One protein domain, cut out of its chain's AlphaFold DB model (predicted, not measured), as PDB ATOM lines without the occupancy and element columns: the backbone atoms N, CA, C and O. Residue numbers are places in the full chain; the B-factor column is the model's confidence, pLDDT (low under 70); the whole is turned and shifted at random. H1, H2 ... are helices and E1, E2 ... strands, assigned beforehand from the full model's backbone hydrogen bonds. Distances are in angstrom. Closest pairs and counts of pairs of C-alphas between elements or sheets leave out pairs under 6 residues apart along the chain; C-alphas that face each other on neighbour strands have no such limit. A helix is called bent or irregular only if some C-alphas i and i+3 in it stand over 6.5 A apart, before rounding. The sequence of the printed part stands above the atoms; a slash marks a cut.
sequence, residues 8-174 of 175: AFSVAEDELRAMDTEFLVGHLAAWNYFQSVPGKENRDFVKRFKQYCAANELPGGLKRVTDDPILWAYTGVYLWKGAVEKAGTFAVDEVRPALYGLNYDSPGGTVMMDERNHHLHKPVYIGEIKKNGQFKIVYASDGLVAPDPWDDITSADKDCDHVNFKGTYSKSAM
ATOM      1  N   ALA A   8       8.745  13.096  23.468       95.50
ATOM      2  CA  ALA A   8       8.014  13.222  22.215       95.50
ATOM      3  C   ALA A   8       7.731  11.848  21.588       95.50
ATOM      4  O   ALA A   8       8.552  10.937  21.656       95.50
ATOM      5  N   PHE A   9       6.588  11.735  20.915       94.06
ATOM      6  CA  PHE A   9       6.190  10.553  20.134       94.06
ATOM      7  C   PHE A   9       6.078  10.861  18.631       94.06
ATOM      8  O   PHE A   9       5.539  10.072  17.866       94.06
ATOM      9  N   SER A  10       6.519  12.055  18.223       92.19
ATOM     10  CA  SER A  10       6.340  12.583  16.865       92.19
ATOM     11  C   SER A  10       7.491  13.464  16.371       92.19
ATOM     12  O   SER A  10       7.413  13.990  15.268       92.19
ATOM     13  N   VAL A  11       8.558  13.636  17.161       94.25
ATOM     14  CA  VAL A  11       9.759  14.378  16.744       94.25
ATOM     15  C   VAL A  11      10.824  13.381  16.322       94.25
ATOM     16  O   VAL A  11      11.264  12.586  17.158       94.25
ATOM     17  N   ALA A  12      11.258  13.440  15.068       96.19
ATOM     18  CA  ALA A  12      12.318  12.600  14.532       96.19
ATOM     19  C   ALA A  12      13.466  13.433  13.936       96.19
ATOM     20  O   ALA A  12      13.512  14.663  14.041       96.19
ATOM     21  N   GLU A  13      14.469  12.759  13.374       96.88
ATOM     22  CA  GLU A  13      15.685  13.398  12.878       96.88
ATOM     23  C   GLU A  13      15.413  14.443  11.786       96.88
ATOM     24  O   GLU A  13      16.137  15.443  11.729       96.88
ATOM     25  N   ASP A  14      14.408  14.245  10.922       94.62
ATOM     26  CA  ASP A  14      14.116  15.186   9.835       94.62
ATOM     27  C   ASP A  14      13.495  16.488  10.363       94.62
ATOM     28  O   ASP A  14      13.917  17.561   9.924       94.62
ATOM     29  N   GLU A  15      12.614  16.437  11.373       93.50
ATOM     30  CA  GLU A  15      12.109  17.645  12.048       93.50
ATOM     31  C   GLU A  15      13.233  18.398  12.766       93.50
ATOM     32  O   GLU A  15      13.318  19.628  12.677       93.50
ATOM     33  N   LEU A  16      14.144  17.679  13.434       94.75
ATOM     34  CA  LEU A  16      15.263  18.288  14.162       94.75
ATOM     35  C   LEU A  16      16.216  19.074  13.255       94.75
ATOM     36  O   LEU A  16      16.903  19.976  13.733       94.75
ATOM     37  N   ARG A  17      16.251  18.792  11.947       92.50
ATOM     38  CA  ARG A  17      17.046  19.581  10.989       92.50
ATOM     39  C   ARG A  17      16.561  21.018  10.836       92.50
ATOM     40  O   ARG A  17      17.352  21.861  10.416       92.50
ATOM     41  N   ALA A  18      15.285  21.277  11.103       89.44
ATOM     42  CA  ALA A  18      14.675  22.596  10.983       89.44
ATOM     43  C   ALA A  18      14.649  23.369  12.316       89.44
ATOM     44  O   ALA A  18      14.144  24.488  12.350       89.44
ATOM     45  N   MET A  19      15.171  22.786  13.401       91.50
ATOM     46  CA  MET A  19      15.097  23.335  14.757       91.50
ATOM     47  C   MET A  19      16.478  23.671  15.330       91.50
ATOM     48  O   MET A  19      17.485  23.036  15.005       91.50
ATOM     49  N   ASP A  20      16.512  24.608  16.279       89.44
ATOM     50  CA  ASP A  20      17.702  24.903  17.080       89.44
ATOM     51  C   ASP A  20      17.929  23.807  18.130       89.44
ATOM     52  O   ASP A  20      17.500  23.878  19.284       89.44
ATOM     53  N   THR A  21      18.619  22.748  17.708       90.62
ATOM     54  CA  THR A  21      18.836  21.531  18.513       90.62
ATOM     55  C   THR A  21      19.586  21.752  19.828       90.62
ATOM     56  O   THR A  21      19.542  20.879  20.694       90.62
ATOM     57  N   GLU A  22      20.252  22.894  20.029       90.06
ATOM     58  CA  GLU A  22      20.982  23.176  21.271       90.06
ATOM     59  C   GLU A  22      20.076  23.207  22.507       90.06
ATOM     60  O   GLU A  22      20.476  22.719  23.566       90.06
ATOM     61  N   PHE A  23      18.842  23.695  22.356       91.12
ATOM     62  CA  PHE A  23      17.847  23.736  23.430       91.12
ATOM     63  C   PHE A  23      17.136  22.398  23.624       91.12
ATOM     64  O   PHE A  23      16.467  22.203  24.633       91.12
ATOM     65  N   LEU A  24      17.299  21.472  22.674       93.88
ATOM     66  CA  LEU A  24      16.627  20.177  22.672       93.88
ATOM     67  C   LEU A  24      17.483  19.057  23.274       93.88
ATOM     68  O   LEU A  24      16.982  17.959  23.510       93.88
ATOM     69  N   VAL A  25      18.767  19.318  23.541       95.06
ATOM     70  CA  VAL A  25      19.691  18.320  24.092       95.06
ATOM     71  C   VAL A  25      19.185  17.782  25.431       95.06
ATOM     72  O   VAL A  25      18.974  18.537  26.384       95.06
ATOM     73  N   GLY A  26      19.056  16.459  25.520       94.38
ATOM     74  CA  GLY A  26      18.564  15.768  26.712       94.38
ATOM     75  C   GLY A  26      17.050  15.530  26.738       94.38
ATOM     76  O   GLY A  26      16.578  14.798  27.605       94.38
ATOM     77  N   HIS A  27      16.274  16.103  25.810       96.38
ATOM     78  CA  HIS A  27      14.891  15.668  25.594       96.38
ATOM     79  C   HIS A  27      14.855  14.284  24.943       96.38
ATOM     80  O   HIS A  27      15.834  13.836  24.340       96.38
ATOM     81  N   LEU A  28      13.724  13.603  25.095       97.38
ATOM     82  CA  LEU A  28      13.551  12.212  24.707       97.38
ATOM     83  C   LEU A  28      12.559  12.088  23.553       97.38
ATOM     84  O   LEU A  28      11.584  12.833  23.480       97.38
ATOM     85  N   ALA A  29      12.771  11.096  22.697       97.62
ATOM     86  CA  ALA A  29      11.775  10.628  21.745       97.62
ATOM     87  C   ALA A  29      11.620   9.109  21.837       97.62
ATOM     88  O   ALA A  29      12.601   8.404  22.088       97.62
ATOM     89  N   ALA A  30      10.403   8.614  21.629       98.00
ATOM     90  CA  ALA A  30      10.108   7.190  21.526       98.00
ATOM     91  C   ALA A  30       9.710   6.843  20.086       98.00
ATOM     92  O   ALA A  30       8.805   7.465  19.536       98.00
ATOM     93  N   TRP A  31      10.393   5.860  19.500       97.75
ATOM     94  CA  TRP A  31      10.218   5.428  18.109       97.75
ATOM     95  C   TRP A  31      10.557   3.947  17.944       97.75
ATOM     96  O   TRP A  31      11.125   3.326  18.841       97.75
ATOM     97  N   ASN A  32      10.250   3.373  16.783       96.62
ATOM     98  CA  ASN A  32      10.632   2.005  16.432       96.62
ATOM     99  C   ASN A  32      11.937   1.940  15.619       96.62
ATOM    100  O   ASN A  32      12.452   0.856  15.351       96.62
ATOM    101  N   TYR A  33      12.496   3.087  15.242       97.94
ATOM    102  CA  TYR A  33      13.769   3.226  14.558       97.94
ATOM    103  C   TYR A  33      14.389   4.597  14.848       97.94
ATOM    104  O   TYR A  33      13.698   5.593  15.026       97.94
ATOM    105  N   PHE A  34      15.718   4.639  14.843       98.06
ATOM    106  CA  PHE A  34      16.500   5.865  14.743       98.06
ATOM    107  C   PHE A  34      17.562   5.669  13.670       98.06
ATOM    108  O   PHE A  34      18.138   4.582  13.556       98.06
ATOM    109  N   GLN A  35      17.940   6.730  12.961       97.62
ATOM    110  CA  GLN A  35      19.045   6.695  12.000       97.62
ATOM    111  C   GLN A  35      20.346   6.170  12.633       97.62
ATOM    112  O   GLN A  35      21.197   5.603  11.943       97.62
ATOM    113  N   SER A  36      20.505   6.337  13.948       95.75
ATOM    114  CA  SER A  36      21.660   5.880  14.723       95.75
ATOM    115  C   SER A  36      21.671   4.384  15.069       95.75
ATOM    116  O   SER A  36      22.663   3.929  15.646       95.75
ATOM    117  N   VAL A  37      20.635   3.612  14.709       95.69
ATOM    118  CA  VAL A  37      20.598   2.151  14.907       95.69
ATOM    119  C   VAL A  37      21.842   1.499  14.274       95.69
ATOM    120  O   VAL A  37      22.198   1.799  13.128       95.69
ATOM    121  N   PRO A  38      22.567   0.625  14.994       92.81
ATOM    122  CA  PRO A  38      23.754  -0.018  14.450       92.81
ATOM    123  C   PRO A  38      23.380  -1.073  13.403       92.81
ATOM    124  O   PRO A  38      22.348  -1.725  13.489       92.81
ATOM    125  N   GLY A  39      24.260  -1.291  12.427       94.69
ATOM    126  CA  GLY A  39      24.084  -2.346  11.428       94.69
ATOM    127  C   GLY A  39      24.609  -1.934  10.064       94.69
ATOM    128  O   GLY A  39      24.640  -0.750   9.725       94.69
ATOM    129  N   LYS A  40      25.074  -2.907   9.278       96.62
ATOM    130  CA  LYS A  40      25.542  -2.636   7.915       96.62
ATOM    131  C   LYS A  40      24.387  -2.167   7.029       96.62
ATOM    132  O   LYS A  40      24.533  -1.156   6.349       96.62
ATOM    133  N   GLU A  41      23.242  -2.833   7.119       96.50
ATOM    134  CA  GLU A  41      22.101  -2.531   6.255       96.50
ATOM    135  C   GLU A  41      21.502  -1.152   6.531       96.50
ATOM    136  O   GLU A  41      21.205  -0.424   5.582       96.50
ATOM    137  N   ASN A  42      21.470  -0.723   7.798       98.06
ATOM    138  CA  ASN A  42      21.125   0.654   8.135       98.06
ATOM    139  C   ASN A  42      22.112   1.659   7.520       98.06
ATOM    140  O   ASN A  42      21.713   2.603   6.840       98.06
ATOM    141  N   ARG A  43      23.424   1.458   7.717       98.12
ATOM    142  CA  ARG A  43      24.450   2.370   7.174       98.12
ATOM    143  C   ARG A  43      24.350   2.502   5.656       98.12
ATOM    144  O   ARG A  43      24.474   3.610   5.130       98.12
ATOM    145  N   ASP A  44      24.105   1.393   4.965       98.19
ATOM    146  CA  ASP A  44      23.942   1.380   3.515       98.19
ATOM    147  C   ASP A  44      22.646   2.080   3.091       98.19
ATOM    148  O   ASP A  44      22.665   2.866   2.141       98.19
ATOM    149  N   PHE A  45      21.542   1.877   3.812       98.44
ATOM    150  CA  PHE A  45      20.289   2.600   3.590       98.44
ATOM    151  C   PHE A  45      20.454   4.114   3.755       98.44
ATOM    152  O   PHE A  45      20.141   4.856   2.825       98.44
ATOM    153  N   VAL A  46      21.036   4.574   4.866       98.31
ATOM    154  CA  VAL A  46      21.295   6.002   5.125       98.31
ATOM    155  C   VAL A  46      22.167   6.609   4.028       98.31
ATOM    156  O   VAL A  46      21.901   7.714   3.547       98.31
ATOM    157  N   LYS A  47      23.208   5.885   3.598       98.38
ATOM    158  CA  LYS A  47      24.082   6.319   2.502       98.38
ATOM    159  C   LYS A  47      23.307   6.453   1.190       98.38
ATOM    160  O   LYS A  47      23.398   7.503   0.556       98.38
ATOM    161  N   ARG A  48      22.536   5.430   0.800       98.38
ATOM    162  CA  ARG A  48      21.719   5.447  -0.426       98.38
ATOM    163  C   ARG A  48      20.675   6.556  -0.392       98.38
ATOM    164  O   ARG A  48      20.511   7.251  -1.389       98.38
ATOM    165  N   PHE A  49      20.021   6.765   0.748       98.25
ATOM    166  CA  PHE A  49      19.037   7.828   0.921       98.25
ATOM    167  C   PHE A  49      19.664   9.213   0.714       98.25
ATOM    168  O   PHE A  49      19.199   9.982  -0.123       98.25
ATOM    169  N   LYS A  50      20.790   9.507   1.377       98.12
ATOM    170  CA  LYS A  50      21.524  10.775   1.189       98.12
ATOM    171  C   LYS A  50      21.962  10.990  -0.260       98.12
ATOM    172  O   LYS A  50      21.855  12.102  -0.775       98.12
ATOM    173  N   GLN A  51      22.449   9.938  -0.917       98.56
ATOM    174  CA  GLN A  51      22.834   9.983  -2.330       98.56
ATOM    175  C   GLN A  51      21.632  10.256  -3.238       98.56
ATOM    176  O   GLN A  51      21.725  11.121  -4.104       98.56
ATOM    177  N   TYR A  52      20.504   9.579  -3.009       98.06
ATOM    178  CA  TYR A  52      19.254   9.815  -3.728       98.06
ATOM    179  C   TYR A  52      18.804  11.269  -3.586       98.06
ATOM    180  O   TYR A  52      18.504  11.920  -4.584       98.06
ATOM    181  N   CYS A  53      18.816  11.812  -2.369       98.12
ATOM    182  CA  CYS A  53      18.428  13.198  -2.151       98.12
ATOM    183  C   CYS A  53      19.350  14.195  -2.857       98.12
ATOM    184  O   CYS A  53      18.866  15.186  -3.389       98.12
ATOM    185  N   ALA A  54      20.662  13.946  -2.868       98.25
ATOM    186  CA  ALA A  54      21.612  14.791  -3.584       98.25
ATOM    187  C   ALA A  54      21.422  14.714  -5.106       98.25
ATOM    188  O   ALA A  54      21.427  15.745  -5.767       98.25
ATOM    189  N   ALA A  55      21.219  13.510  -5.648       98.44
ATOM    190  CA  ALA A  55      21.033  13.286  -7.081       98.44
ATOM    191  C   ALA A  55      19.725  13.882  -7.624       98.44
ATOM    192  O   ALA A  55      19.663  14.239  -8.793       98.44
ATOM    193  N   ASN A  56      18.695  13.993  -6.779       98.31
ATOM    194  CA  ASN A  56      17.398  14.577  -7.129       98.31
ATOM    195  C   ASN A  56      17.236  16.019  -6.620       98.31
ATOM    196  O   ASN A  56      16.113  16.502  -6.518       98.31
ATOM    197  N   GLU A  57      18.337  16.679  -6.242       97.31
ATOM    198  CA  GLU A  57      18.353  18.088  -5.817       97.31
ATOM    199  C   GLU A  57      17.369  18.412  -4.673       97.31
ATOM    200  O   GLU A  57      16.867  19.528  -4.537       97.31
ATOM    201  N   LEU A  58      17.097  17.435  -3.799       96.25
ATOM    202  CA  LEU A  58      16.174  17.626  -2.685       96.25
ATOM    203  C   LEU A  58      16.787  18.565  -1.628       96.25
ATOM    204  O   LEU A  58      17.988  18.463  -1.341       96.25
ATOM    205  N   PRO A  59      15.985  19.414  -0.953       93.50
ATOM    206  CA  PRO A  59      16.484  20.362   0.043       93.50
ATOM    207  C   PRO A  59      17.351  19.715   1.132       93.50
ATOM    208  O   PRO A  59      16.891  18.887   1.919       93.50
ATOM    209  N   GLY A  60      18.623  20.116   1.192       93.75
ATOM    210  CA  GLY A  60      19.632  19.575   2.109       93.75
ATOM    211  C   GLY A  60      20.597  18.560   1.485       93.75
ATOM    212  O   GLY A  60      21.666  18.346   2.053       93.75
ATOM    213  N   GLY A  61      20.287  17.972   0.324       96.06
ATOM    214  CA  GLY A  61      21.183  17.081  -0.429       96.06
ATOM    215  C   GLY A  61      21.853  16.002   0.433       96.06
ATOM    216  O   GLY A  61      21.193  15.246   1.138       96.06
ATOM    217  N   LEU A  62      23.190  15.961   0.444       96.75
ATOM    218  CA  LEU A  62      23.955  15.001   1.258       96.75
ATOM    219  C   LEU A  62      23.810  15.194   2.781       96.75
ATOM    220  O   LEU A  62      24.169  14.295   3.545       96.75
ATOM    221  N   LYS A  63      23.300  16.345   3.235       94.69
ATOM    222  CA  LYS A  63      23.029  16.636   4.654       94.69
ATOM    223  C   LYS A  63      21.655  16.140   5.114       94.69
ATOM    224  O   LYS A  63      21.321  16.328   6.280       94.69
ATOM    225  N   ARG A  64      20.853  15.541   4.227       96.44
ATOM    226  CA  ARG A  64      19.595  14.889   4.610       96.44
ATOM    227  C   ARG A  64      19.839  13.819   5.667       96.44
ATOM    228  O   ARG A  64      20.907  13.213   5.720       96.44
ATOM    229  N   VAL A  65      18.822  13.565   6.468       96.81
ATOM    230  CA  VAL A  65      18.756  12.434   7.391       96.81
ATOM    231  C   VAL A  65      17.504  11.634   7.071       96.81
ATOM    232  O   VAL A  65      16.583  12.163   6.453       96.81
ATOM    233  N   THR A  66      17.510  10.365   7.438       96.88
ATOM    234  CA  THR A  66      16.306   9.537   7.479       96.88
ATOM    235  C   THR A  66      15.813   9.438   8.921       96.88
ATOM    236  O   THR A  66      16.533   9.818   9.845       96.88
ATOM    237  N   ASP A  67      14.603   8.927   9.090       97.25
ATOM    238  CA  ASP A  67      13.881   8.782  10.344       97.25
ATOM    239  C   ASP A  67      12.966   7.544  10.283       97.25
ATOM    240  O   ASP A  67      12.967   6.786   9.304       97.25
ATOM    241  N   ASP A  68      12.213   7.320  11.357       97.50
ATOM    242  CA  ASP A  68      11.281   6.202  11.506       97.50
ATOM    243  C   ASP A  68      10.198   6.163  10.401       97.50
ATOM    244  O   ASP A  68      10.122   5.141   9.704       97.50
ATOM    245  N   PRO A  69       9.446   7.248  10.113       96.44
ATOM    246  CA  PRO A  69       8.482   7.258   9.011       96.44
ATOM    247  C   PRO A  69       9.085   6.917   7.642       96.44
ATOM    248  O   PRO A  69       8.510   6.114   6.901       96.44
ATOM    249  N   ILE A  70      10.250   7.480   7.294       97.31
ATOM    250  CA  ILE A  70      10.908   7.219   6.005       97.31
ATOM    251  C   ILE A  70      11.336   5.750   5.903       97.31
ATOM    252  O   ILE A  70      11.111   5.110   4.869       97.31
ATOM    253  N   LEU A  71      11.938   5.192   6.959       97.56
ATOM    254  CA  LEU A  71      12.368   3.796   6.962       97.56
ATOM    255  C   LEU A  71      11.183   2.829   6.866       97.56
ATOM    256  O   LEU A  71      11.253   1.844   6.119       97.56
ATOM    257  N   TRP A  72      10.087   3.077   7.583       96.69
ATOM    258  CA  TRP A  72       8.937   2.172   7.526       96.69
ATOM    259  C   TRP A  72       8.143   2.301   6.234       96.69
ATOM    260  O   TRP A  72       7.648   1.284   5.749       96.69
ATOM    261  N   ALA A  73       8.100   3.481   5.614       97.81
ATOM    262  CA  ALA A  73       7.575   3.625   4.258       97.81
ATOM    263  C   ALA A  73       8.401   2.808   3.250       97.81
ATOM    264  O   ALA A  73       7.836   2.050   2.460       97.81
ATOM    265  N   TYR A  74       9.738   2.888   3.321       97.81
ATOM    266  CA  TYR A  74      10.629   2.051   2.511       97.81
ATOM    267  C   TYR A  74      10.358   0.561   2.750       97.81
ATOM    268  O   TYR A  74      10.156  -0.198   1.806       97.81
ATOM    269  N   THR A  75      10.293   0.147   4.013       97.88
ATOM    270  CA  THR A  75      10.068  -1.249   4.409       97.88
ATOM    271  C   THR A  75       8.717  -1.780   3.927       97.88
ATOM    272  O   THR A  75       8.650  -2.897   3.417       97.88
ATOM    273  N   GLY A  76       7.656  -0.972   4.003       97.50
ATOM    274  CA  GLY A  76       6.315  -1.346   3.548       97.50
ATOM    275  C   GLY A  76       6.258  -1.720   2.064       97.50
ATOM    276  O   GLY A  76       5.594  -2.691   1.704       97.50
ATOM    277  N   VAL A  77       7.015  -1.027   1.205       98.00
ATOM    278  CA  VAL A  77       7.100  -1.355  -0.232       98.00
ATOM    279  C   VAL A  77       7.723  -2.737  -0.456       98.00
ATOM    280  O   VAL A  77       7.251  -3.494  -1.303       98.00
ATOM    281  N   TYR A  78       8.760  -3.095   0.305       98.00
ATOM    282  CA  TYR A  78       9.412  -4.403   0.172       98.00
ATOM    283  C   TYR A  78       8.602  -5.540   0.795       98.00
ATOM    284  O   TYR A  78       8.607  -6.642   0.254       98.00
ATOM    285  N   LEU A  79       7.860  -5.275   1.870       98.19
ATOM    286  CA  LEU A  79       6.887  -6.226   2.409       98.19
ATOM    287  C   LEU A  79       5.773  -6.508   1.397       98.19
ATOM    288  O   LEU A  79       5.476  -7.668   1.118       98.19
ATOM    289  N   TRP A  80       5.213  -5.462   0.780       97.94
ATOM    290  CA  TRP A  80       4.246  -5.613  -0.309       97.94
ATOM    291  C   TRP A  80       4.831  -6.407  -1.480       97.94
ATOM    292  O   TRP A  80       4.199  -7.350  -1.951       97.94
ATOM    293  N   LYS A  81       6.057  -6.081  -1.908       98.31
ATOM    294  CA  LYS A  81       6.768  -6.834  -2.947       98.31
ATOM    295  C   LYS A  81       6.878  -8.319  -2.576       98.31
ATOM    296  O   LYS A  81       6.525  -9.162  -3.392       98.31
ATOM    297  N   GLY A  82       7.334  -8.639  -1.365       98.06
ATOM    298  CA  GLY A  82       7.483 -10.024  -0.913       98.06
ATOM    299  C   GLY A  82       6.151 -10.780  -0.884       98.06
ATOM    300  O   GLY A  82       6.095 -11.951  -1.255       98.06
ATOM    301  N   ALA A  83       5.058 -10.106  -0.525       98.25
ATOM    302  CA  ALA A  83       3.721 -10.687  -0.587       98.25
ATOM    303  C   ALA A  83       3.233 -10.919  -2.023       98.25
ATOM    304  O   ALA A  83       2.666 -11.972  -2.299       98.25
ATOM    305  N   VAL A  84       3.488  -9.985  -2.944       98.62
ATOM    306  CA  VAL A  84       3.212 -10.156  -4.381       98.62
ATOM    307  C   VAL A  84       3.995 -11.339  -4.949       98.62
ATOM    308  O   VAL A  84       3.419 -12.176  -5.636       98.62
ATOM    309  N   GLU A  85       5.290 -11.441  -4.641       98.38
ATOM    310  CA  GLU A  85       6.140 -12.553  -5.090       98.38
ATOM    311  C   GLU A  85       5.648 -13.895  -4.532       98.38
ATOM    312  O   GLU A  85       5.587 -14.879  -5.267       98.38
ATOM    313  N   LYS A  86       5.228 -13.930  -3.262       98.06
ATOM    314  CA  LYS A  86       4.642 -15.118  -2.621       98.06
ATOM    315  C   LYS A  86       3.277 -15.498  -3.208       98.06
ATOM    316  O   LYS A  86       2.994 -16.685  -3.328       98.06
ATOM    317  N   ALA A  87       2.439 -14.521  -3.552       98.25
ATOM    318  CA  ALA A  87       1.120 -14.754  -4.143       98.25
ATOM    319  C   ALA A  87       1.187 -15.083  -5.645       98.25
ATOM    320  O   ALA A  87       0.278 -15.709  -6.179       98.25
ATOM    321  N   GLY A  88       2.244 -14.655  -6.344       98.44
ATOM    322  CA  GLY A  88       2.373 -14.813  -7.795       98.44
ATOM    323  C   GLY A  88       1.420 -13.925  -8.605       98.44
ATOM    324  O   GLY A  88       1.187 -14.186  -9.783       98.44
ATOM    325  N   THR A  89       0.851 -12.882  -7.991       98.44
ATOM    326  CA  THR A  89      -0.167 -12.012  -8.594       98.44
ATOM    327  C   THR A  89      -0.154 -10.620  -7.964       98.44
ATOM    328  O   THR A  89       0.383 -10.414  -6.878       98.44
ATOM    329  N   PHE A  90      -0.803  -9.662  -8.625       98.25
ATOM    330  CA  PHE A  90      -1.100  -8.336  -8.075       98.25
ATOM    331  C   PHE A  90      -2.545  -8.207  -7.563       98.25
ATOM    332  O   PHE A  90      -2.940  -7.131  -7.112       98.25
ATOM    333  N   ALA A  91      -3.353  -9.271  -7.637       98.38
ATOM    334  CA  ALA A  91      -4.726  -9.260  -7.142       98.38
ATOM    335  C   ALA A  91      -4.751  -9.042  -5.619       98.38
ATOM    336  O   ALA A  91      -4.212  -9.839  -4.855       98.38
ATOM    337  N   VAL A  92      -5.388  -7.958  -5.166       96.44
ATOM    338  CA  VAL A  92      -5.325  -7.509  -3.763       96.44
ATOM    339  C   VAL A  92      -5.798  -8.583  -2.783       96.44
ATOM    340  O   VAL A  92      -5.183  -8.767  -1.734       96.44
ATOM    341  N   ASP A  93      -6.869  -9.305  -3.117       95.75
ATOM    342  CA  ASP A  93      -7.426 -10.339  -2.241       95.75
ATOM    343  C   ASP A  93      -6.530 -11.581  -2.120       95.75
ATOM    344  O   ASP A  93      -6.610 -12.282  -1.115       95.75
ATOM    345  N   GLU A  94      -5.627 -11.807  -3.078       97.44
ATOM    346  CA  GLU A  94      -4.618 -12.871  -3.030       97.44
ATOM    347  C   GLU A  94      -3.319 -12.393  -2.357       97.44
ATOM    348  O   GLU A  94      -2.718 -13.117  -1.563       97.44
ATOM    349  N   VAL A  95      -2.907 -11.142  -2.596       97.75
ATOM    350  CA  VAL A  95      -1.701 -10.544  -1.990       97.75
ATOM    351  C   VAL A  95      -1.872 -10.319  -0.487       97.75
ATOM    352  O   VAL A  95      -0.936 -10.518   0.287       97.75
ATOM    353  N   ARG A  96      -3.064  -9.908  -0.045       95.44
ATOM    354  CA  ARG A  96      -3.343  -9.593   1.365       95.44
ATOM    355  C   ARG A  96      -3.021 -10.754   2.322       95.44
ATOM    356  O   ARG A  96      -2.243 -10.517   3.240       95.44
ATOM    357  N   PRO A  97      -3.536 -11.987   2.146       95.50
ATOM    358  CA  PRO A  97      -3.169 -13.107   3.017       95.50
ATOM    359  C   PRO A  97      -1.699 -13.526   2.874       95.50
ATOM    360  O   PRO A  97      -1.129 -14.084   3.811       95.50
ATOM    361  N   ALA A  98      -1.045 -13.239   1.743       96.94
ATOM    362  CA  ALA A  98       0.375 -13.531   1.570       96.94
ATOM    363  C   ALA A  98       1.279 -12.672   2.477       96.94
ATOM    364  O   ALA A  98       2.366 -13.139   2.835       96.94
ATOM    365  N   LEU A  99       0.821 -11.483   2.900       95.81
ATOM    366  CA  LEU A  99       1.521 -10.627   3.870       95.81
ATOM    367  C   LEU A  99       1.597 -11.238   5.274       95.81
ATOM    368  O   LEU A  99       2.537 -10.928   5.997       95.81
ATOM    369  N   TYR A 100       0.640 -12.070   5.688       95.94
ATOM    370  CA  TYR A 100       0.544 -12.526   7.081       95.94
ATOM    371  C   TYR A 100       1.738 -13.409   7.459       95.94
ATOM    372  O   TYR A 100       2.104 -14.325   6.712       95.94
ATOM    373  N   GLY A 101       2.375 -13.099   8.593       96.50
ATOM    374  CA  GLY A 101       3.577 -13.792   9.072       96.50
ATOM    375  C   GLY A 101       4.829 -13.584   8.206       96.50
ATOM    376  O   GLY A 101       5.839 -14.265   8.402       96.50
ATOM    377  N   LEU A 102       4.791 -12.688   7.211       97.06
ATOM    378  CA  LEU A 102       5.940 -12.432   6.346       97.06
ATOM    379  C   LEU A 102       7.069 -11.773   7.152       97.06
ATOM    380  O   LEU A 102       6.867 -10.737   7.783       97.06
ATOM    381  N   ASN A 103       8.262 -12.362   7.087       97.00
ATOM    382  CA  ASN A 103       9.478 -11.802   7.668       97.00
ATOM    383  C   ASN A 103      10.242 -10.983   6.625       97.00
ATOM    384  O   ASN A 103      10.280 -11.346   5.446       97.00
ATOM    385  N   TYR A 104      10.878  -9.901   7.065       96.81
ATOM    386  CA  TYR A 104      11.711  -9.065   6.208       96.81
ATOM    387  C   TYR A 104      12.875  -8.444   6.980       96.81
ATOM    388  O   TYR A 104      12.686  -7.845   8.039       96.81
ATOM    389  N   ASP A 105      14.076  -8.531   6.411       96.31
ATOM    390  CA  ASP A 105      15.276  -7.884   6.937       96.31
ATOM    391  C   ASP A 105      15.309  -6.412   6.514       96.31
ATOM    392  O   ASP A 105      15.897  -6.030   5.498       96.31
ATOM    393  N   SER A 106      14.634  -5.562   7.291       96.62
ATOM    394  CA  SER A 106      14.620  -4.123   7.039       96.62
ATOM    395  C   SER A 106      15.964  -3.474   7.386       96.62
ATOM    396  O   SER A 106      16.733  -4.018   8.186       96.62
ATOM    397  N   PRO A 107      16.252  -2.258   6.881       96.94
ATOM    398  CA  PRO A 107      17.442  -1.538   7.317       96.94
ATOM    399  C   PRO A 107      17.450  -1.240   8.825       96.94
ATOM    400  O   PRO A 107      18.524  -1.051   9.386       96.94
ATOM    401  N   GLY A 108      16.286  -1.228   9.485       94.31
ATOM    402  CA  GLY A 108      16.135  -1.024  10.928       94.31
ATOM    403  C   GLY A 108      16.216  -2.313  11.755       94.31
ATOM    404  O   GLY A 108      16.087  -2.247  12.975       94.31
ATOM    405  N   GLY A 109      16.433  -3.464  11.110       94.50
ATOM    406  CA  GLY A 109      16.408  -4.797  11.717       94.50
ATOM    407  C   GLY A 109      15.324  -5.696  11.118       94.50
ATOM    408  O   GLY A 109      14.442  -5.234  10.390       94.50
ATOM    409  N   THR A 110      15.397  -6.994  11.410       95.75
ATOM    410  CA  THR A 110      14.375  -7.962  10.994       95.75
ATOM    411  C   THR A 110      13.038  -7.621  11.639       95.75
ATOM    412  O   THR A 110      12.977  -7.351  12.834       95.75
ATOM    413  N   VAL A 111      11.974  -7.634  10.844       96.88
ATOM    414  CA  VAL A 111      10.593  -7.376  11.264       96.88
ATOM    415  C   VAL A 111       9.675  -8.455  10.714       96.88
ATOM    416  O   VAL A 111      10.001  -9.117   9.726       96.88
ATOM    417  N   MET A 112       8.510  -8.602  11.333       97.62
ATOM    418  CA  MET A 112       7.522  -9.603  10.953       97.62
ATOM    419  C   MET A 112       6.141  -8.963  10.855       97.62
ATOM    420  O   MET A 112       5.721  -8.241  11.759       97.62
ATOM    421  N   MET A 113       5.425  -9.221   9.766       97.81
ATOM    422  CA  MET A 113       4.001  -8.903   9.683       97.81
ATOM    423  C   MET A 113       3.226  -9.769  10.665       97.81
ATOM    424  O   MET A 113       3.422 -10.983  10.708       97.81
ATOM    425  N   ASP A 114       2.319  -9.157  11.418       97.62
ATOM    426  CA  ASP A 114       1.426  -9.909  12.283       97.62
ATOM    427  C   ASP A 114       0.588 -10.905  11.473       97.62
ATOM    428  O   ASP A 114       0.212 -10.660  10.321       97.62
ATOM    429  N   GLU A 115       0.306 -12.052  12.080       95.94
ATOM    430  CA  GLU A 115      -0.437 -13.131  11.434       95.94
ATOM    431  C   GLU A 115      -1.915 -12.783  11.220       95.94
ATOM    432  O   GLU A 115      -2.583 -13.420  10.404       95.94
ATOM    433  N   ARG A 116      -2.440 -11.792  11.952       94.69
ATOM    434  CA  ARG A 116      -3.875 -11.494  11.996       94.69
ATOM    435  C   ARG A 116      -4.194 -10.025  11.768       94.69
ATOM    436  O   ARG A 116      -5.126  -9.729  11.027       94.69
ATOM    437  N   ASN A 117      -3.470  -9.091  12.377       92.00
ATOM    438  CA  ASN A 117      -3.970  -7.726  12.575       92.00
ATOM    439  C   ASN A 117      -3.396  -6.649  11.627       92.00
ATOM    440  O   ASN A 117      -3.617  -5.465  11.868       92.00
ATOM    441  N   HIS A 118      -2.704  -7.032  10.542       93.12
ATOM    442  CA  HIS A 118      -2.072  -6.133   9.540       93.12
ATOM    443  C   HIS A 118      -1.005  -5.171  10.087       93.12
ATOM    444  O   HIS A 118      -0.457  -4.377   9.320       93.12
ATOM    445  N   HIS A 119      -0.666  -5.236  11.373       96.56
ATOM    446  CA  HIS A 119       0.410  -4.436  11.941       96.56
ATOM    447  C   HIS A 119       1.743  -5.181  11.855       96.56
ATOM    448  O   HIS A 119       1.819  -6.351  11.477       96.56
ATOM    449  N   LEU A 120       2.822  -4.472  12.175       96.88
ATOM    450  CA  LEU A 120       4.181  -4.986  12.097       96.88
ATOM    451  C   LEU A 120       4.756  -5.143  13.503       96.88
ATOM    452  O   LEU A 120       4.703  -4.209  14.302       96.88
ATOM    453  N   HIS A 121       5.360  -6.295  13.762       97.94
ATOM    454  CA  HIS A 121       6.193  -6.541  14.930       97.94
ATOM    455  C   HIS A 121       7.483  -5.737  14.770       97.94
ATOM    456  O   HIS A 121       8.240  -5.950  13.816       97.94
ATOM    457  N   LYS A 122       7.717  -4.787  15.676       96.38
ATOM    458  CA  LYS A 122       8.830  -3.828  15.602       96.38
ATOM    459  C   LYS A 122       9.542  -3.711  16.949       96.38
ATOM    460  O   LYS A 122       8.895  -3.853  17.985       96.38
ATOM    461  N   PRO A 123      10.851  -3.414  16.970       96.38
ATOM    462  CA  PRO A 123      11.512  -3.027  18.211       96.38
ATOM    463  C   PRO A 123      10.989  -1.666  18.687       96.38
ATOM    464  O   PRO A 123      10.474  -0.882  17.891       96.38
ATOM    465  N   VAL A 124      11.145  -1.361  19.971       96.94
ATOM    466  CA  VAL A 124      10.834  -0.052  20.563       96.94
ATOM    467  C   VAL A 124      12.113   0.548  21.126       96.94
ATOM    468  O   VAL A 124      12.855  -0.119  21.846       96.94
ATOM    469  N   TYR A 125      12.357   1.820  20.834       97.88
ATOM    470  CA  TYR A 125      13.515   2.566  21.303       97.88
ATOM    471  C   TYR A 125      13.091   3.848  22.013       97.88
ATOM    472  O   TYR A 125      12.147   4.520  21.602       97.88
ATOM    473  N   ILE A 126      13.856   4.230  23.037       98.31
ATOM    474  CA  ILE A 126      13.844   5.592  23.580       98.31
ATOM    475  C   ILE A 126      15.203   6.214  23.286       98.31
ATOM    476  O   ILE A 126      16.251   5.650  23.621       98.31
ATOM    477  N   GLY A 127      15.180   7.373  22.638       97.75
ATOM    478  CA  GLY A 127      16.354   8.127  22.228       97.75
ATOM    479  C   GLY A 127      16.447   9.467  22.946       97.75
ATOM    480  O   GLY A 127      15.464  10.188  23.038       97.75
ATOM    481  N   GLU A 128      17.639   9.828  23.404       97.19
ATOM    482  CA  GLU A 128      17.976  11.156  23.918       97.19
ATOM    483  C   GLU A 128      18.562  12.024  22.795       97.19
ATOM    484  O   GLU A 128      19.504  11.613  22.106       97.19
ATOM    485  N   ILE A 129      18.017  13.225  22.601       96.62
ATOM    486  CA  ILE A 129      18.438  14.150  21.545       96.62
ATOM    487  C   ILE A 129      19.861  14.648  21.810       96.62
ATOM    488  O   ILE A 129      20.196  15.144  22.889       96.62
ATOM    489  N   LYS A 130      20.706  14.554  20.782       95.81
ATOM    490  CA  LYS A 130      22.073  15.080  20.743       95.81
ATOM    491  C   LYS A 130      22.107  16.436  20.043       95.81
ATOM    492  O   LYS A 130      21.306  16.722  19.158       95.81
ATOM    493  N   LYS A 131      23.156  17.213  20.331       94.44
ATOM    494  CA  LYS A 131      23.427  18.530  19.717       94.44
ATOM    495  C   LYS A 131      23.497  18.521  18.178       94.44
ATOM    496  O   LYS A 131      23.401  19.564  17.556       94.44
ATOM    497  N   ASN A 132      23.718  17.370  17.550       93.19
ATOM    498  CA  ASN A 132      23.771  17.242  16.092       93.19
ATOM    499  C   ASN A 132      22.437  16.802  15.462       93.19
ATOM    500  O   ASN A 132      22.447  16.343  14.322       93.19
ATOM    501  N   GLY A 133      21.319  16.882  16.194       94.88
ATOM    502  CA  GLY A 133      20.003  16.470  15.690       94.88
ATOM    503  C   GLY A 133      19.883  14.959  15.462       94.88
ATOM    504  O   GLY A 133      19.178  14.515  14.564       94.88
ATOM    505  N   GLN A 134      20.640  14.158  16.214       96.50
ATOM    506  CA  GLN A 134      20.559  12.694  16.211       96.50
ATOM    507  C   GLN A 134      20.183  12.191  17.597       96.50
ATOM    508  O   GLN A 134      20.339  12.906  18.583       96.50
ATOM    509  N   PHE A 135      19.798  10.925  17.689       97.50
ATOM    510  CA  PHE A 135      19.439  10.311  18.960       97.50
ATOM    511  C   PHE A 135      20.551   9.413  19.508       97.50
ATOM    512  O   PHE A 135      21.232   8.677  18.779       97.50
ATOM    513  N   LYS A 136      20.765   9.483  20.823       97.00
ATOM    514  CA  LYS A 136      21.458   8.462  21.613       97.00
ATOM    515  C   LYS A 136      20.397   7.490  22.108       97.00
ATOM    516  O   LYS A 136      19.567   7.884  22.910       97.00
ATOM    517  N   ILE A 137      20.436   6.237  21.675       97.38
ATOM    518  CA  ILE A 137      19.532   5.220  22.219       97.38
ATOM    519  C   ILE A 137      19.884   5.013  23.700       97.38
ATOM    520  O   ILE A 137      21.037   4.714  24.022       97.38
ATOM    521  N   VAL A 138      18.915   5.236  24.587       97.56
ATOM    522  CA  VAL A 138      19.040   5.045  26.045       97.56
ATOM    523  C   VAL A 138      18.228   3.853  26.546       97.56
ATOM    524  O   VAL A 138      18.500   3.346  27.628       97.56
ATOM    525  N   TYR A 139      17.279   3.379  25.740       97.88
ATOM    526  CA  TYR A 139      16.533   2.146  25.960       97.88
ATOM    527  C   TYR A 139      16.204   1.491  24.617       97.88
ATOM    528  O   TYR A 139      15.941   2.187  23.631       97.88
ATOM    529  N   ALA A 140      16.191   0.162  24.608       97.44
ATOM    530  CA  ALA A 140      15.705  -0.674  23.521       97.44
ATOM    531  C   ALA A 140      14.915  -1.843  24.121       97.44
ATOM    532  O   ALA A 140      15.301  -2.352  25.174       97.44
ATOM    533  N   SER A 141      13.835  -2.264  23.467       97.56
ATOM    534  CA  SER A 141      13.123  -3.489  23.831       97.56
ATOM    535  C   SER A 141      13.983  -4.732  23.599       97.56
ATOM    536  O   SER A 141      14.831  -4.762  22.702       97.56
ATOM    537  N   ASP A 142      13.698  -5.790  24.358       95.62
ATOM    538  CA  ASP A 142      14.254  -7.122  24.120       95.62
ATOM    539  C   ASP A 142      13.604  -7.735  22.869       95.62
ATOM    540  O   ASP A 142      12.629  -8.480  22.934       95.62
ATOM    541  N   GLY A 143      14.127  -7.367  21.698       95.19
ATOM    542  CA  GLY A 143      13.622  -7.826  20.406       95.19
ATOM    543  C   GLY A 143      12.348  -7.104  19.956       95.19
ATOM    544  O   GLY A 143      12.155  -5.917  20.232       95.19
ATOM    545  N   LEU A 144      11.516  -7.817  19.193       97.25
ATOM    546  CA  LEU A 144      10.293  -7.275  18.607       97.25
ATOM    547  C   LEU A 144       9.157  -7.245  19.624       97.25
ATOM    548  O   LEU A 144       8.905  -8.222  20.324       97.25
ATOM    549  N   VAL A 145       8.439  -6.128  19.644       97.38
ATOM    550  CA  VAL A 145       7.187  -5.982  20.375       97.38
ATOM    551  C   VAL A 145       6.046  -6.343  19.431       97.38
ATOM    552  O   VAL A 145       5.968  -5.824  18.311       97.38
ATOM    553  N   ALA A 146       5.180  -7.252  19.884       96.31
ATOM    554  CA  ALA A 146       3.978  -7.618  19.152       96.31
ATOM    555  C   ALA A 146       3.023  -6.417  19.078       96.31
ATOM    556  O   ALA A 146       2.867  -5.705  20.074       96.31
ATOM    557  N   PRO A 147       2.397  -6.161  17.920       95.69
ATOM    558  CA  PRO A 147       1.517  -5.023  17.777       95.69
ATOM    559  C   PRO A 147       0.185  -5.280  18.476       95.69
ATOM    560  O   PRO A 147      -0.522  -6.237  18.157       95.69
ATOM    561  N   ASP A 148      -0.172  -4.357  19.359       93.94
ATOM    562  CA  ASP A 148      -1.484  -4.276  19.980       93.94
ATOM    563  C   ASP A 148      -2.126  -2.927  19.614       93.94
ATOM    564  O   ASP A 148      -1.746  -1.888  20.161       93.94
ATOM    565  N   PRO A 149      -3.015  -2.894  18.605       93.88
ATOM    566  CA  PRO A 149      -3.577  -1.644  18.108       93.88
ATOM    567  C   PRO A 149      -4.646  -1.046  19.029       93.88
ATOM    568  O   PRO A 149      -5.005   0.119  18.840       93.88
ATOM    569  N   TRP A 150      -5.174  -1.811  19.990       94.94
ATOM    570  CA  TRP A 150      -6.266  -1.370  20.855       94.94
ATOM    571  C   TRP A 150      -5.889  -1.504  22.321       94.94
ATOM    572  O   TRP A 150      -5.812  -2.593  22.866       94.94
ATOM    573  N   ASP A 151      -5.723  -0.361  22.976       93.00
ATOM    574  CA  ASP A 151      -5.383  -0.302  24.391       93.00
ATOM    575  C   ASP A 151      -6.517  -0.851  25.279       93.00
ATOM    576  O   ASP A 151      -7.675  -0.430  25.178       93.00
ATOM    577  N   ASP A 152      -6.167  -1.760  26.191       91.81
ATOM    578  CA  ASP A 152      -7.110  -2.469  27.066       91.81
ATOM    579  C   ASP A 152      -7.872  -1.558  28.044       91.81
ATOM    580  O   ASP A 152      -8.886  -1.976  28.606       91.81
ATOM    581  N   ILE A 153      -7.416  -0.323  28.274       93.25
ATOM    582  CA  ILE A 153      -8.060   0.619  29.202       93.25
ATOM    583  C   ILE A 153      -9.009   1.549  28.447       93.25
ATOM    584  O   ILE A 153     -10.154   1.758  28.849       93.25
ATOM    585  N   THR A 154      -8.535   2.130  27.352       94.94
ATOM    586  CA  THR A 154      -9.240   3.167  26.588       94.94
ATOM    587  C   THR A 154     -10.088   2.600  25.452       94.94
ATOM    588  O   THR A 154     -10.969   3.290  24.939       94.94
ATOM    589  N   SER A 155      -9.846   1.353  25.047       94.88
ATOM    590  CA  SER A 155     -10.558   0.632  23.984       94.88
ATOM    591  C   SER A 155     -10.753  -0.848  24.336       94.88
ATOM    592  O   SER A 155     -10.665  -1.717  23.473       94.88
ATOM    593  N   ALA A 156     -11.067  -1.126  25.606       93.69
ATOM    594  CA  ALA A 156     -11.206  -2.475  26.163       93.69
ATOM    595  C   ALA A 156     -12.109  -3.415  25.341       93.69
ATOM    596  O   ALA A 156     -11.893  -4.629  25.311       93.69
ATOM    597  N   ASP A 157     -13.134  -2.864  24.687       95.00
ATOM    598  CA  ASP A 157     -14.121  -3.597  23.903       95.00
ATOM    599  C   ASP A 157     -13.704  -3.843  22.448       95.00
ATOM    600  O   ASP A 157     -14.462  -4.492  21.733       95.00
ATOM    601  N   LYS A 158     -12.541  -3.361  22.000       95.38
ATOM    602  CA  LYS A 158     -12.061  -3.494  20.617       95.38
ATOM    603  C   LYS A 158     -10.902  -4.468  20.504       95.38
ATOM    604  O   LYS A 158     -10.099  -4.608  21.419       95.38
ATOM    605  N   ASP A 159     -10.825  -5.119  19.354       94.75
ATOM    606  CA  ASP A 159      -9.687  -5.932  18.928       94.75
ATOM    607  C   ASP A 159      -9.565  -5.865  17.389       94.75
ATOM    608  O   ASP A 159     -10.442  -5.312  16.717       94.75
ATOM    609  N   CYS A 160      -8.469  -6.355  16.813       94.69
ATOM    610  CA  CYS A 160      -8.192  -6.317  15.381       94.69
ATOM    611  C   CYS A 160      -7.774  -7.688  14.845       94.69
ATOM    612  O   CYS A 160      -6.769  -8.257  15.261       94.69
ATOM    613  N   ASP A 161      -8.513  -8.189  13.857       94.56
ATOM    614  CA  ASP A 161      -8.202  -9.432  13.158       94.56
ATOM    615  C   ASP A 161      -8.752  -9.360  11.723       94.56
ATOM    616  O   ASP A 161      -9.958  -9.392  11.459       94.56
ATOM    617  N   HIS A 162      -7.846  -9.252  10.759       93.19
ATOM    618  CA  HIS A 162      -8.165  -9.207   9.339       93.19
ATOM    619  C   HIS A 162      -8.357 -10.586   8.698       93.19
ATOM    620  O   HIS A 162      -8.813 -10.644   7.553       93.19
ATOM    621  N   VAL A 163      -8.037 -11.678   9.395       92.50
ATOM    622  CA  VAL A 163      -8.279 -13.053   8.934       92.50
ATOM    623  C   VAL A 163      -9.742 -13.415   9.167       92.50
ATOM    624  O   VAL A 163     -10.438 -13.801   8.229       92.50
ATOM    625  N   ASN A 164     -10.222 -13.241  10.398       92.94
ATOM    626  CA  ASN A 164     -11.556 -13.691  10.801       92.94
ATOM    627  C   ASN A 164     -12.610 -12.577  10.735       92.94
ATOM    628  O   ASN A 164     -13.768 -12.847  10.418       92.94
ATOM    629  N   PHE A 165     -12.222 -11.320  10.983       92.62
ATOM    630  CA  PHE A 165     -13.160 -10.198  11.146       92.62
ATOM    631  C   PHE A 165     -12.963  -9.070  10.128       92.62
ATOM    632  O   PHE A 165     -13.687  -8.078  10.151       92.62
ATOM    633  N   LYS A 166     -12.021  -9.234   9.189       90.88
ATOM    634  CA  LYS A 166     -11.669  -8.239   8.158       90.88
ATOM    635  C   LYS A 166     -11.235  -6.879   8.730       90.88
ATOM    636  O   LYS A 166     -11.268  -5.884   8.005       90.88
ATOM    637  N   GLY A 167     -10.773  -6.841   9.979       93.12
ATOM    638  CA  GLY A 167     -10.187  -5.662  10.608       93.12
ATOM    639  C   GLY A 167     -10.570  -5.520  12.071       93.12
ATOM    640  O   GLY A 167     -10.650  -6.502  12.806       93.12
ATOM    641  N   THR A 168     -10.784  -4.276  12.497       94.62
ATOM    642  CA  THR A 168     -11.224  -3.977  13.862       94.62
ATOM    643  C   THR A 168     -12.656  -4.435  14.099       94.62
ATOM    644  O   THR A 168     -13.541  -4.165  13.287       94.62
ATOM    645  N   TYR A 169     -12.886  -5.066  15.243       94.19
ATOM    646  CA  TYR A 169     -14.187  -5.560  15.673       94.19
ATOM    647  C   TYR A 169     -14.409  -5.287  17.166       94.19
ATOM    648  O   TYR A 169     -13.466  -4.999  17.903       94.19
ATOM    649  N   SER A 170     -15.666  -5.361  17.619       94.06
ATOM    650  CA  SER A 170     -15.982  -5.301  19.050       94.06
ATOM    651  C   SER A 170     -15.994  -6.706  19.650       94.06
ATOM    652  O   SER A 170     -16.732  -7.572  19.178       94.06
ATOM    653  N   LYS A 171     -15.250  -6.919  20.742       89.38
ATOM    654  CA  LYS A 171     -15.224  -8.164  21.530       89.38
ATOM    655  C   LYS A 171     -16.624  -8.546  22.033       89.38
ATOM    656  O   LYS A 171     -16.934  -9.722  22.195       89.38
ATOM    657  N   SER A 172     -17.501  -7.563  22.255       80.62
ATOM    658  CA  SER A 172     -18.882  -7.791  22.706       80.62
ATOM    659  C   SER A 172     -19.780  -8.456  21.655       80.62
ATOM    660  O   SER A 172     -20.736  -9.131  22.027       80.62
ATOM    661  N   ALA A 173     -19.443  -8.334  20.367       65.62
ATOM    662  CA  ALA A 173     -20.173  -8.954  19.259       65.62
ATOM    663  C   ALA A 173     -19.863 -10.458  19.087       65.62
ATOM    664  O   ALA A 173     -20.384 -11.087  18.170       65.62
ATOM    665  N   MET A 174     -19.007 -11.023  19.949       60.44
ATOM    666  CA  MET A 174     -18.660 -12.450  19.989       60.44
ATOM    667  C   MET A 174     -19.508 -13.275  20.976       60.44
ATOM    668  O   MET A 174     -19.282 -14.479  21.096       60.44
TER     669      MET A 174
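This is residues 8 to 174 of the 175 residues of the protein "Urea ABC transporter substrate-binding protein" of Candidatus Handelsmanbacteria bacterium (UniProt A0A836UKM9). The long helix H3 has the small hairpin of E2 and E3 packed along its residues 71 to 82 and the short helix H4 making a corner at its last turns. With few contacts between them, three other parts are set around this: H2 near H3, a small three-stranded sheet of E1, E4 and E5 by the first residue of H3, and, far out past a 17-residue link, the hairpin of E6 and E7 with H5 at its end. The printed part has 167 residues, with five named helices and seven named strands in the order H1 E1 H2 H3 H4 E2 E3 E4 E5 E6 E7 H5; the larger sheet has the order E1 - E4 - E5, and all three sheets are antiparallel. The class is mixed, helices and strands, with 83 residues in named elements, under half of those printed. The whole is only just compact, close to loose, with a radius of gyration of the C-alphas of 18.2 A, and it spans 53 by 41 by 27 A.

Start at H1, residues 13 to 16, and look across to E5, residues 135 to 140: their closest C-alphas, Glu 13 and Phe 135, are 7.8 A apart. Next comes E1, residues 28 to 31, an edge strand antiparallel to E4, residues 125 to 129, at 144 degrees; look for N 29 and O 127 at 2.9 A. E4 and E5 form a hairpin at 152 degrees, with N 128 and O 136 at 2.8 A. H1 is not on this sheet. H2, residues 40 to 55, and H3, residues 68 to 87, are near each other, with 6 pairs of C-alphas within 10 A. H3 touches H4, residues 92 to 98, with its residues 80 to 87 alone; the closest C-alphas, Ala 83 and Ala 98, are 4.9 A apart and the lines are about perpendicular at 83 degrees. Look now at E2, residues 103 to 106: the closest C-alphas of H3 and E2, Thr 75 and Ser 106, are 6.0 A apart. E2 forms a hairpin with E3, residues 109 to 113, at 145 degrees, with N 104 and O 111 at 2.9 A; residues 112 to 113 of E3 also pair, antiparallel, with residues 120 to 121. Further on, E6, residues 158 to 161, and E7, residues 167 to 170, form a hairpin at 146 degrees, with N 161 and O 167 at 2.9 A, and are apart from the other two sheets. H5, residues 171 to 174, follows directly; its closest C-alpha to E6 is Lys 171, 5.7 A from that of Lys 158. Every O i to N i+4 pair is within hydrogen-bond range in H2, 15 of 16 in H3 and 1 of 3 in H4, where 2 of 4 O i to N i+3 pairs are; H1 and H5 are too short for an i+4 pair.

Find C-alpha 13 at (15.685, 13.398, 12.878), where H1 begins; E1 follows, 10.0 A long. H2 runs 22.3 A from Lys 40 to Ala 55. Find C-alpha 68 at (11.281, 6.202, 11.506); from there H3 runs 28.1 A to Ala 87. H4 is 9.9 A long, and neither bent nor irregular, but only just: C-alphas 94 and 97 are 6.2 A apart. E2 is 9.3 A, E3 13.2 A, E4 12.6 A, E5 12.5 A, E6 10.3 A and E7 10.2 A long. H5 ends at C-alpha 174, at (-18.660, -12.450, 19.989).

The two C-alphas farthest apart, Ala 55 and Met 174, are 54.5 A from each other. The printed part has no cut. The long links are H1 to E1, H2 to H3, E3 to E4 and E5 to E6. The mean pLDDT of the printed part is 95.5, and residues 173 to 174 are under 70.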